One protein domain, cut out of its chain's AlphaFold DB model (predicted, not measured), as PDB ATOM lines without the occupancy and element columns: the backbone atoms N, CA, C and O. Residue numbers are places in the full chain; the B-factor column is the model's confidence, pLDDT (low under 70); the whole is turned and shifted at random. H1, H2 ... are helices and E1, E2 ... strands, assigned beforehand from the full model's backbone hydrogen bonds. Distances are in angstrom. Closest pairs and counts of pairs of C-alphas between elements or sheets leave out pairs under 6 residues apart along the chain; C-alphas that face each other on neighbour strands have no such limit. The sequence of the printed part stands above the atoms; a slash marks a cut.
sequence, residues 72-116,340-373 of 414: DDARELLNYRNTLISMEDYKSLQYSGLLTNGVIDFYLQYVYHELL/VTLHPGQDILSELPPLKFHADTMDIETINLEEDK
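What this domain is: This is residues 72 to 116 and 340 to 373 of the 414 residues of the protein "CLUMA_CG003679, isoform B" of Clunio marinus (UniProt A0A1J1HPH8). A small antiparallel hairpin of two strands, E1 and E2, has the long helix H2 packed beside it, mostly on E2, with the short helix H1 following directly at the end of E2. A long stretch with no named element, residues 340 to 363, leads away to H3, which lies far from the rest. The printed part has 79 residues, in the order E1, E2, H1, H2, H3; its class is mixed, helices and strands, with under half of the residues in named elements. The whole is loose, with a radius of gyration of the C-alphas of 14.6 A and spans of 39 by 29 by 23 A.

How they stand to each other: E1, residues 76 to 80, and E2, residues 83 to 86, form a hairpin, antiparallel at 160 degrees. N 80 and O 83 are within hydrogen-bond range at 2.8 A, as are N 85 and O 78 at 2.8 A. The closest C-alphas of E2 and H2, residues 101 to 115, are those of Thr 83 and Phe 106, 5.7 A apart. H1, residues 87 to 91, touches H2, and H2 touches it with residues 101 to 103 alone; the closest C-alphas of the two are those of Asp 89 and Val 103, 5.8 A apart. H3, residues 364 to 373, is apart from E1, E2, H1 and H2. Every O i to N i+4 pair is within hydrogen-bond range in H1, H2 and H3.

Where its parts are: E1 begins at C-alpha 76 (6.176, -45.558, -10.948) and is 11.0 A long; E2 is 9.8 A and H1 6.1 A. H2 begins at C-alpha 101 (12.177, -33.942, -4.701) and is 20.5 A long. H3, 14.6 A, ends at C-alpha 373 (-5.312, -23.179, -0.452).

The domain as a whole: The C-alphas farthest apart are those of Gly 345 and Asp 372, 42.3 A. Residues 117 to 339 are not printed, and C-alphas 116 and 340 are 22.5 A apart across the cut. Of the links printed whole, none is long. The mean pLDDT of the printed part is 86.9; residues 361 to 373 are under 70.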
ATOM      1  N   ASP A  72      -2.272 -44.629  -6.895       86.19
ATOM      2  CA  ASP A  72      -2.007 -44.003  -8.193       86.19
ATOM      3  C   ASP A  72      -0.876 -42.979  -8.083       86.19
ATOM      4  O   ASP A  72       0.038 -43.016  -8.895       86.19
ATOM      5  N   ASP A  73      -0.866 -42.131  -7.052       88.81
ATOM      6  CA  ASP A  73       0.186 -41.134  -6.818       88.81
ATOM      7  C   ASP A  73       1.571 -41.773  -6.623       88.81
ATOM      8  O   ASP A  73       2.567 -41.290  -7.170       88.81
ATOM      9  N   ALA A  74       1.633 -42.914  -5.929       88.00
ATOM     10  CA  ALA A  74       2.859 -43.684  -5.732       88.00
ATOM     11  C   ALA A  74       3.295 -44.504  -6.964       88.00
ATOM     12  O   ALA A  74       4.369 -45.116  -6.944       88.00
ATOM     13  N   ARG A  75       2.486 -44.555  -8.031       91.88
ATOM     14  CA  ARG A  75       2.767 -45.360  -9.224       91.88
ATOM     15  C   ARG A  75       4.028 -44.875  -9.934       91.88
ATOM     16  O   ARG A  75       4.146 -43.705 -10.287       91.88
ATOM     17  N   GLU A  76       4.951 -45.798 -10.183       92.94
ATOM     18  CA  GLU A  76       6.176 -45.558 -10.948       92.94
ATOM     19  C   GLU A  76       5.856 -45.297 -12.424       92.94
ATOM     20  O   GLU A  76       5.266 -46.142 -13.097       92.94
ATOM     21  N   LEU A  77       6.270 -44.133 -12.933       92.75
ATOM     22  CA  LEU A  77       6.147 -43.773 -14.348       92.75
ATOM     23  C   LEU A  77       7.458 -43.953 -15.111       92.75
ATOM     24  O   LEU A  77       7.458 -44.312 -16.288       92.75
ATOM     25  N   LEU A  78       8.579 -43.646 -14.460       93.44
ATOM     26  CA  LEU A  78       9.893 -43.623 -15.088       93.44
ATOM     27  C   LEU A  78      10.977 -43.854 -14.038       93.44
ATOM     28  O   LEU A  78      11.021 -43.159 -13.030       93.44
ATOM     29  N   ASN A  79      11.920 -44.747 -14.325       93.00
ATOM     30  CA  ASN A  79      13.175 -44.846 -13.586       93.00
ATOM     31  C   ASN A  79      14.338 -44.462 -14.495       93.00
ATOM     32  O   ASN A  79      14.796 -45.237 -15.340       93.00
ATOM     33  N   TYR A  80      14.810 -43.231 -14.330       92.81
ATOM     34  CA  TYR A  80      15.909 -42.679 -15.099       92.81
ATOM     35  C   TYR A  80      17.167 -42.614 -14.234       92.81
ATOM     36  O   TYR A  80      17.254 -41.818 -13.308       92.81
ATOM     37  N   ARG A  81      18.170 -43.446 -14.551       88.50
ATOM     38  CA  ARG A  81      19.485 -43.447 -13.870       88.50
ATOM     39  C   ARG A  81      19.388 -43.597 -12.338       88.50
ATOM     40  O   ARG A  81      20.193 -43.017 -11.619       88.50
ATOM     41  N   ASN A  82      18.463 -44.433 -11.858       86.69
ATOM     42  CA  ASN A  82      18.124 -44.632 -10.438       86.69
ATOM     43  C   ASN A  82      17.370 -43.462  -9.786       86.69
ATOM     44  O   ASN A  82      17.221 -43.453  -8.565       86.69
ATOM     45  N   THR A  83      16.880 -42.506 -10.570       90.94
ATOM     46  CA  THR A  83      15.891 -41.531 -10.122       90.94
ATOM     47  C   THR A  83      14.516 -41.969 -10.595       90.94
ATOM     48  O   THR A  83      14.251 -42.057 -11.796       90.94
ATOM     49  N   LEU A  84      13.660 -42.267  -9.626       94.19
ATOM     50  CA  LEU A  84      12.266 -42.607  -9.842       94.19
ATOM     51  C   LEU A  84      11.446 -41.324 -10.018       94.19
ATOM     52  O   LEU A  84      11.609 -40.385  -9.247       94.19
ATOM     53  N   ILE A  85      10.566 -41.319 -11.011       97.00
ATOM     54  CA  ILE A  85       9.476 -40.362 -11.169       97.00
ATOM     55  C   ILE A  85       8.173 -41.123 -10.963       97.00
ATOM     56  O   ILE A  85       7.873 -42.066 -11.706       97.00
ATOM     57  N   SER A  86       7.419 -40.713  -9.949       96.75
ATOM     58  CA  SER A  86       6.070 -41.202  -9.689       96.75
ATOM     59  C   SER A  86       5.010 -40.386 -10.436       96.75
ATOM     60  O   SER A  86       5.291 -39.364 -11.074       96.75
ATOM     61  N   MET A  87       3.759 -40.827 -10.343       96.25
ATOM     62  CA  MET A  87       2.619 -40.048 -10.806       96.25
ATOM     63  C   MET A  87       2.465 -38.731 -10.037       96.25
ATOM     64  O   MET A  87       2.175 -37.709 -10.658       96.25
ATOM     65  N   GLU A  88       2.697 -38.720  -8.721       96.19
ATOM     66  CA  GLU A  88       2.699 -37.495  -7.908       96.19
ATOM     67  C   GLU A  88       3.740 -36.486  -8.415       96.19
ATOM     68  O   GLU A  88       3.428 -35.309  -8.616       96.19
ATOM     69  N   ASP A  89       4.956 -36.959  -8.708       97.69
ATOM     70  CA  ASP A  89       6.022 -36.126  -9.263       97.69
ATOM     71  C   ASP A  89       5.586 -35.495 -10.591       97.69
ATOM     72  O   ASP A  89       5.732 -34.288 -10.792       97.69
ATOM     73  N   TYR A  90       4.994 -36.284 -11.489       97.75
ATOM     74  CA  TYR A  90       4.482 -35.773 -12.758       97.75
ATOM     75  C   TYR A  90       3.337 -34.766 -12.555       97.75
ATOM     76  O   TYR A  90       3.366 -33.688 -13.151       97.75
ATOM     77  N   LYS A  91       2.370 -35.056 -11.672       96.62
ATOM     78  CA  LYS A  91       1.263 -34.145 -11.325       96.62
ATOM     79  C   LYS A  91       1.770 -32.819 -10.737       96.62
ATOM     80  O   LYS A  91       1.162 -31.781 -10.992       96.62
ATOM     81  N   SER A  92       2.907 -32.811 -10.035       96.81
ATOM     82  CA  SER A  92       3.509 -31.590  -9.468       96.81
ATOM     83  C   SER A  92       3.936 -30.545 -10.516       96.81
ATOM     84  O   SER A  92       4.073 -29.361 -10.198       96.81
ATOM     85  N   LEU A  93       4.091 -30.957 -11.783       97.69
ATOM     86  CA  LEU A  93       4.388 -30.069 -12.912       97.69
ATOM     87  C   LEU A  93       3.177 -29.258 -13.384       97.69
ATOM     88  O   LEU A  93       3.338 -28.381 -14.231       97.69
ATOM     89  N   GLN A  94       1.983 -29.506 -12.848       96.12
ATOM     90  CA  GLN A  94       0.821 -28.641 -13.047       96.12
ATOM     91  C   GLN A  94       1.162 -27.178 -12.712       96.12
ATOM     92  O   GLN A  94       2.012 -26.907 -11.858       96.12
ATOM     93  N   TYR A  95       0.503 -26.224 -13.373       94.00
ATOM     94  CA  TYR A  95       0.572 -24.812 -12.994       94.00
ATOM     95  C   TYR A  95       0.339 -24.640 -11.486       94.00
ATOM     96  O   TYR A  95      -0.495 -25.326 -10.902       94.00
ATOM     97  N   SER A  96       1.110 -23.749 -10.858       92.50
ATOM     98  CA  SER A  96       1.091 -23.498  -9.409       92.50
ATOM     99  C   SER A  96       1.501 -24.685  -8.509       92.50
ATOM    100  O   SER A  96       1.544 -24.551  -7.289       92.50
ATOM    101  N   GLY A  97       1.867 -25.847  -9.060       93.31
ATOM    102  CA  GLY A  97       2.347 -26.987  -8.273       93.31
ATOM    103  C   GLY A  97       3.750 -26.760  -7.699       93.31
ATOM    104  O   GLY A  97       4.649 -26.291  -8.400       93.31
ATOM    105  N   LEU A  98       3.975 -27.119  -6.434       95.06
ATOM    106  CA  LEU A  98       5.324 -27.155  -5.863       95.06
ATOM    107  C   LEU A  98       6.082 -28.357  -6.423       95.06
ATOM    108  O   LEU A  98       5.613 -29.485  -6.296       95.06
ATOM    109  N   LEU A  99       7.257 -28.126  -7.011       97.19
ATOM    110  CA  LEU A  99       8.069 -29.233  -7.512       97.19
ATOM    111  C   LEU A  99       8.540 -30.127  -6.364       97.19
ATOM    112  O   LEU A  99       9.093 -29.648  -5.367       97.19
ATOM    113  N   THR A 100       8.355 -31.427  -6.554       96.12
ATOM    114  CA  THR A 100       8.776 -32.467  -5.619       96.12
ATOM    115  C   THR A 100      10.281 -32.727  -5.702       96.12
ATOM    116  O   THR A 100      10.965 -32.350  -6.659       96.12
ATOM    117  N   ASN A 101      10.804 -33.438  -4.700       94.81
ATOM    118  CA  ASN A 101      12.177 -33.942  -4.701       94.81
ATOM    119  C   ASN A 101      12.476 -34.780  -5.956       94.81
ATOM    120  O   ASN A 101      13.536 -34.599  -6.556       94.81
ATOM    121  N   GLY A 102      11.535 -35.642  -6.372       95.38
ATOM    122  CA  GLY A 102      11.679 -36.510  -7.542       95.38
ATOM    123  C   GLY A 102      11.908 -35.720  -8.827       95.38
ATOM    124  O   GLY A 102      12.870 -35.993  -9.545       95.38
ATOM    125  N   VAL A 103      11.111 -34.672  -9.079       98.06
ATOM    126  CA  VAL A 103      11.272 -33.813 -10.267       98.06
ATOM    127  C   VAL A 103      12.612 -33.073 -10.266       98.06
ATOM    128  O   VAL A 103      13.279 -33.022 -11.304       98.06
ATOM    129  N   ILE A 104      13.021 -32.507  -9.124       98.00
ATOM    130  CA  ILE A 104      14.291 -31.775  -9.012       98.00
ATOM    131  C   ILE A 104      15.478 -32.710  -9.263       98.00
ATOM    132  O   ILE A 104      16.317 -32.402 -10.114       98.00
ATOM    133  N   ASP A 105      15.541 -33.853  -8.571       95.50
ATOM    134  CA  ASP A 105      16.626 -34.824  -8.757       95.50
ATOM    135  C   ASP A 105      16.645 -35.330 -10.206       95.50
ATOM    136  O   ASP A 105      17.697 -35.320 -10.846       95.50
ATOM    137  N   PHE A 106      15.485 -35.691 -10.763       97.81
ATOM    138  CA  PHE A 106      15.379 -36.202 -12.130       97.81
ATOM    139  C   PHE A 106      15.929 -35.208 -13.144       97.81
ATOM    140  O   PHE A 106      16.759 -35.570 -13.980       97.81
ATOM    141  N   TYR A 107      15.478 -33.956 -13.080       98.44
ATOM    142  CA  TYR A 107      15.826 -32.993 -14.110       98.44
ATOM    143  C   TYR A 107      17.291 -32.560 -14.005       98.44
ATOM    144  O   TYR A 107      17.963 -32.425 -15.027       98.44
ATOM    145  N   LEU A 108      17.846 -32.451 -12.792       97.94
ATOM    146  CA  LEU A 108      19.284 -32.234 -12.611       97.94
ATOM    147  C   LEU A 108      20.116 -33.397 -13.174       97.94
ATOM    148  O   LEU A 108      21.115 -33.151 -13.855       97.94
ATOM    149  N   GLN A 109      19.702 -34.650 -12.947       96.06
ATOM    150  CA  GLN A 109      20.366 -35.822 -13.531       96.06
ATOM    151  C   GLN A 109      20.227 -35.864 -15.056       96.06
ATOM    152  O   GLN A 109      21.179 -36.228 -15.749       96.06
ATOM    153  N   TYR A 110      19.071 -35.476 -15.597       97.81
ATOM    154  CA  TYR A 110      18.860 -35.358 -17.036       97.81
ATOM    155  C   TYR A 110      19.823 -34.338 -17.649       97.81
ATOM    156  O   TYR A 110      20.585 -34.689 -18.548       97.81
ATOM    157  N   VAL A 111      19.870 -33.110 -17.119       98.06
ATOM    158  CA  VAL A 111      20.790 -32.073 -17.607       98.06
ATOM    159  C   VAL A 111      22.244 -32.544 -17.482       98.06
ATOM    160  O   VAL A 111      23.014 -32.411 -18.433       98.06
ATOM    161  N   TYR A 112      22.620 -33.151 -16.352       96.88
ATOM    162  CA  TYR A 112      23.972 -33.665 -16.133       96.88
ATOM    163  C   TYR A 112      24.387 -34.721 -17.160       96.88
ATOM    164  O   TYR A 112      25.489 -34.644 -17.696       96.88
ATOM    165  N   HIS A 113      23.531 -35.705 -17.434       96.19
ATOM    166  CA  HIS A 113      23.886 -36.837 -18.286       96.19
ATOM    167  C   HIS A 113      23.700 -36.578 -19.779       96.19
ATOM    168  O   HIS A 113      24.499 -37.079 -20.570       96.19
ATOM    169  N   GLU A 114      22.670 -35.825 -20.156       96.44
ATOM    170  CA  GLU A 114      22.271 -35.664 -21.556       96.44
ATOM    171  C   GLU A 114      22.766 -34.343 -22.157       96.44
ATOM    172  O   GLU A 114      22.974 -34.269 -23.369       96.44
ATOM    173  N   LEU A 115      22.976 -33.301 -21.338       96.75
ATOM    174  CA  LEU A 115      23.293 -31.954 -21.833       96.75
ATOM    175  C   LEU A 115      24.708 -31.469 -21.482       96.75
ATOM    176  O   LEU A 115      25.266 -30.657 -22.223       96.75
ATOM    177  N   LEU A 116      25.320 -31.947 -20.393       97.06
ATOM    178  CA  LEU A 116      26.702 -31.580 -20.056       97.06
ATOM    179  C   LEU A 116      27.726 -32.412 -20.829       97.06
ATOM    180  O   LEU A 116      27.571 -33.619 -21.007       97.06
ATOM    181  N   VAL A 340       8.534 -43.093 -23.398       94.31
ATOM    182  CA  VAL A 340       8.383 -43.756 -24.710       94.31
ATOM    183  C   VAL A 340       9.676 -44.441 -25.155       94.31
ATOM    184  O   VAL A 340       9.647 -45.537 -25.715       94.31
ATOM    185  N   THR A 341      10.821 -43.803 -24.908       92.69
ATOM    186  CA  THR A 341      12.131 -44.330 -25.314       92.69
ATOM    187  C   THR A 341      12.505 -45.601 -24.547       92.69
ATOM    188  O   THR A 341      13.093 -46.514 -25.131       92.69
ATOM    189  N   LEU A 342      12.175 -45.680 -23.256       88.81
ATOM    190  CA  LEU A 342      12.500 -46.824 -22.400       88.81
ATOM    191  C   LEU A 342      11.487 -47.973 -22.512       88.81
ATOM    192  O   LEU A 342      11.859 -49.124 -22.286       88.81
ATOM    193  N   HIS A 343      10.253 -47.685 -22.934       87.44
ATOM    194  CA  HIS A 343       9.173 -48.664 -23.096       87.44
ATOM    195  C   HIS A 343       8.580 -48.622 -24.521       87.44
ATOM    196  O   HIS A 343       7.405 -48.296 -24.716       87.44
ATOM    197  N   PRO A 344       9.378 -48.945 -25.557       85.50
ATOM    198  CA  PRO A 344       8.944 -48.805 -26.941       85.50
ATOM    199  C   PRO A 344       7.767 -49.734 -27.263       85.50
ATOM    200  O   PRO A 344       7.817 -50.937 -27.008       85.50
ATOM    201  N   GLY A 345       6.728 -49.182 -27.895       80.31
ATOM    202  CA  GLY A 345       5.557 -49.934 -28.361       80.31
ATOM    203  C   GLY A 345       4.461 -50.153 -27.313       80.31
ATOM    204  O   GLY A 345       3.471 -50.809 -27.628       80.31
ATOM    205  N   GLN A 346       4.613 -49.605 -26.107       85.50
ATOM    206  CA  GLN A 346       3.563 -49.569 -25.090       85.50
ATOM    207  C   GLN A 346       2.859 -48.206 -25.123       85.50
ATOM    208  O   GLN A 346       3.519 -47.169 -25.213       85.50
ATOM    209  N   ASP A 347       1.527 -48.194 -25.046       85.12
ATOM    210  CA  ASP A 347       0.742 -46.954 -24.962       85.12
ATOM    211  C   ASP A 347       0.683 -46.437 -23.517       85.12
ATOM    212  O   ASP A 347      -0.363 -46.390 -22.889       85.12
ATOM    213  N   ILE A 348       1.843 -46.092 -22.965       87.94
ATOM    214  CA  ILE A 348       1.985 -45.630 -21.572       87.94
ATOM    215  C   ILE A 348       1.606 -44.160 -21.379       87.94
ATOM    216  O   ILE A 348       1.433 -43.703 -20.253       87.94
ATOM    217  N   LEU A 349       1.526 -43.381 -22.465       91.38
ATOM    218  CA  LEU A 349       1.207 -41.955 -22.377       91.38
ATOM    219  C   LEU A 349      -0.291 -41.708 -22.187       91.38
ATOM    220  O   LEU A 349      -0.654 -40.665 -21.649       91.38
ATOM    221  N   SER A 350      -1.148 -42.640 -22.616       88.44
ATOM    222  CA  SER A 350      -2.600 -42.535 -22.436       88.44
ATOM    223  C   SER A 350      -3.032 -42.668 -20.973       88.44
ATOM    224  O   SER A 350      -4.112 -42.206 -20.613       88.44
ATOM    225  N   GLU A 351      -2.167 -43.215 -20.118       85.75
ATOM    226  CA  GLU A 351      -2.380 -43.328 -18.672       85.75
ATOM    227  C   GLU A 351      -2.014 -42.055 -17.891       85.75
ATOM    228  O   GLU A 351      -2.233 -41.997 -16.678       85.75
ATOM    229  N   LEU A 352      -1.417 -41.050 -18.543       92.88
ATOM    230  CA  LEU A 352      -1.023 -39.808 -17.884       92.88
ATOM    231  C   LEU A 352      -2.182 -38.807 -17.856       92.88
ATOM    232  O   LEU A 352      -2.808 -38.561 -18.893       92.88
ATOM    233  N   PRO A 353      -2.428 -38.137 -16.716       93.12
ATOM    234  CA  PRO A 353      -3.402 -37.063 -16.675       93.12
ATOM    235  C   PRO A 353      -2.940 -35.885 -17.554       93.12
ATOM    236  O   PRO A 353      -1.738 -35.585 -17.637       93.12
ATOM    237  N   PRO A 354      -3.874 -35.179 -18.215       92.25
ATOM    238  CA  PRO A 354      -3.548 -33.932 -18.887       92.25
ATOM    239  C   PRO A 354      -3.160 -32.883 -17.842       92.25
ATOM    240  O   PRO A 354      -3.897 -32.647 -16.886       92.25
ATOM    241  N   LEU A 355      -2.013 -32.235 -18.045       94.19
ATOM    242  CA  LEU A 355      -1.570 -31.119 -17.216       94.19
ATOM    243  C   LEU A 355      -1.868 -29.793 -17.921       94.19
ATOM    244  O   LEU A 355      -1.745 -29.681 -19.141       94.19
ATOM    245  N   LYS A 356      -2.253 -28.790 -17.136       93.50
ATOM    246  CA  LYS A 356      -2.404 -27.392 -17.534       93.50
ATOM    247  C   LYS A 356      -1.200 -26.628 -16.993       93.50
ATOM    248  O   LYS A 356      -1.009 -26.559 -15.780       93.50
ATOM    249  N   PHE A 357      -0.393 -26.070 -17.887       92.56
ATOM    250  CA  PHE A 357       0.865 -25.407 -17.523       92.56
ATOM    251  C   PHE A 357       0.741 -23.888 -17.363       92.56
ATOM    252  O   PHE A 357       1.629 -23.275 -16.779       92.56
ATOM    253  N   HIS A 358      -0.371 -23.291 -17.806       88.12
ATOM    254  CA  HIS A 358      -0.594 -21.842 -17.762       88.12
ATOM    255  C   HIS A 358      -1.944 -21.490 -17.130       88.12
ATOM    256  O   HIS A 358      -2.940 -22.186 -17.359       88.12
ATOM    257  N   ALA A 359      -1.994 -20.366 -16.407       79.12
ATOM    258  CA  ALA A 359      -3.195 -19.862 -15.735       79.12
ATOM    259  C   ALA A 359      -4.409 -19.756 -16.674       79.12
ATOM    260  O   ALA A 359      -5.496 -20.212 -16.334       79.12
ATOM    261  N   ASP A 360      -4.207 -19.244 -17.889       73.94
ATOM    262  CA  ASP A 360      -5.275 -18.992 -18.870       73.94
ATOM    263  C   ASP A 360      -5.956 -20.270 -19.384       73.94
ATOM    264  O   ASP A 360      -6.997 -20.218 -20.039       73.94
ATOM    265  N   THR A 361      -5.367 -21.434 -19.098       66.62
ATOM    266  CA  THR A 361      -5.926 -22.744 -19.452       66.62
ATOM    267  C   THR A 361      -6.680 -23.402 -18.293       66.62
ATOM    268  O   THR A 361      -7.333 -24.432 -18.489       66.62
ATOM    269  N   MET A 362      -6.619 -22.830 -17.083       62.81
ATOM    270  CA  MET A 362      -7.347 -23.304 -15.905       62.81
ATOM    271  C   MET A 362      -8.811 -22.858 -15.918       62.81
ATOM    272  O   MET A 362      -9.150 -21.769 -16.370       62.81
ATOM    273  N   ASP A 363      -9.692 -23.723 -15.414       67.81
ATOM    274  CA  ASP A 363     -11.107 -23.384 -15.269       67.81
ATOM    275  C   ASP A 363     -11.288 -22.544 -13.991       67.81
ATOM    276  O   ASP A 363     -10.564 -22.730 -13.013       67.81
ATOM    277  N   ILE A 364     -12.264 -21.628 -13.976       59.25
ATOM    278  CA  ILE A 364     -12.479 -20.660 -12.876       59.25
ATOM    279  C   ILE A 364     -12.653 -21.354 -11.509       59.25
ATOM    280  O   ILE A 364     -12.205 -20.839 -10.487       59.25
ATOM    281  N   GLU A 365     -13.263 -22.541 -11.474       57.97
ATOM    282  CA  GLU A 365     -13.403 -23.335 -10.244       57.97
ATOM    283  C   GLU A 365     -12.054 -23.832  -9.700       57.97
ATOM    284  O   GLU A 365     -11.867 -23.879  -8.485       57.97
ATOM    285  N   THR A 366     -11.096 -24.157 -10.573       57.31
ATOM    286  CA  THR A 366      -9.744 -24.586 -10.182       57.31
ATOM    287  C   THR A 366      -8.943 -23.421  -9.606       57.31
ATOM    288  O   THR A 366      -8.293 -23.582  -8.578       57.31
ATOM    289  N   ILE A 367      -9.064 -22.234 -10.210       56.97
ATOM    290  CA  ILE A 367      -8.408 -21.004  -9.743       56.97
ATOM    291  C   ILE A 367      -8.870 -20.657  -8.318       56.97
ATOM    292  O   ILE A 367      -8.042 -20.448  -7.437       56.97
ATOM    293  N   ASN A 368     -10.182 -20.697  -8.054       50.41
ATOM    294  CA  ASN A 368     -10.735 -20.391  -6.727       50.41
ATOM    295  C   ASN A 368     -10.279 -21.389  -5.641       50.41
ATOM    296  O   ASN A 368     -10.001 -20.993  -4.511       50.41
ATOM    297  N   LEU A 369     -10.166 -22.683  -5.971       55.19
ATOM    298  CA  LEU A 369      -9.679 -23.709  -5.036       55.19
ATOM    299  C   LEU A 369      -8.185 -23.551  -4.710       55.19
ATOM    300  O   LEU A 369      -7.760 -23.875  -3.600       55.19
ATOM    301  N   GLU A 370      -7.379 -23.077  -5.663       54.41
ATOM    302  CA  GLU A 370      -5.959 -22.786  -5.447       54.41
ATOM    303  C   GLU A 370      -5.748 -21.486  -4.658       54.41
ATOM    304  O   GLU A 370      -4.893 -21.446  -3.770       54.41
ATOM    305  N   GLU A 371      -6.555 -20.449  -4.904       54.28
ATOM    306  CA  GLU A 371      -6.556 -19.219  -4.103       54.28
ATOM    307  C   GLU A 371      -6.909 -19.496  -2.631       54.28
ATOM    308  O   GLU A 371      -6.213 -19.012  -1.735       54.28
ATOM    309  N   ASP A 372      -7.906 -20.347  -2.365       49.44
ATOM    310  CA  ASP A 372      -8.284 -20.748  -1.003       49.44
ATOM    311  C   ASP A 372      -7.179 -21.558  -0.298       49.44
ATOM    312  O   ASP A 372      -6.909 -21.339   0.887       49.44
ATOM    313  N   LYS A 373      -6.475 -22.456  -1.007       50.62
ATOM    314  CA  LYS A 373      -5.312 -23.179  -0.452       50.62
ATOM    315  C   LYS A 373      -4.163 -22.227  -0.106       50.62
ATOM    316  O   LYS A 373      -3.578 -22.354   0.971       50.62
TER     317      LYS A 373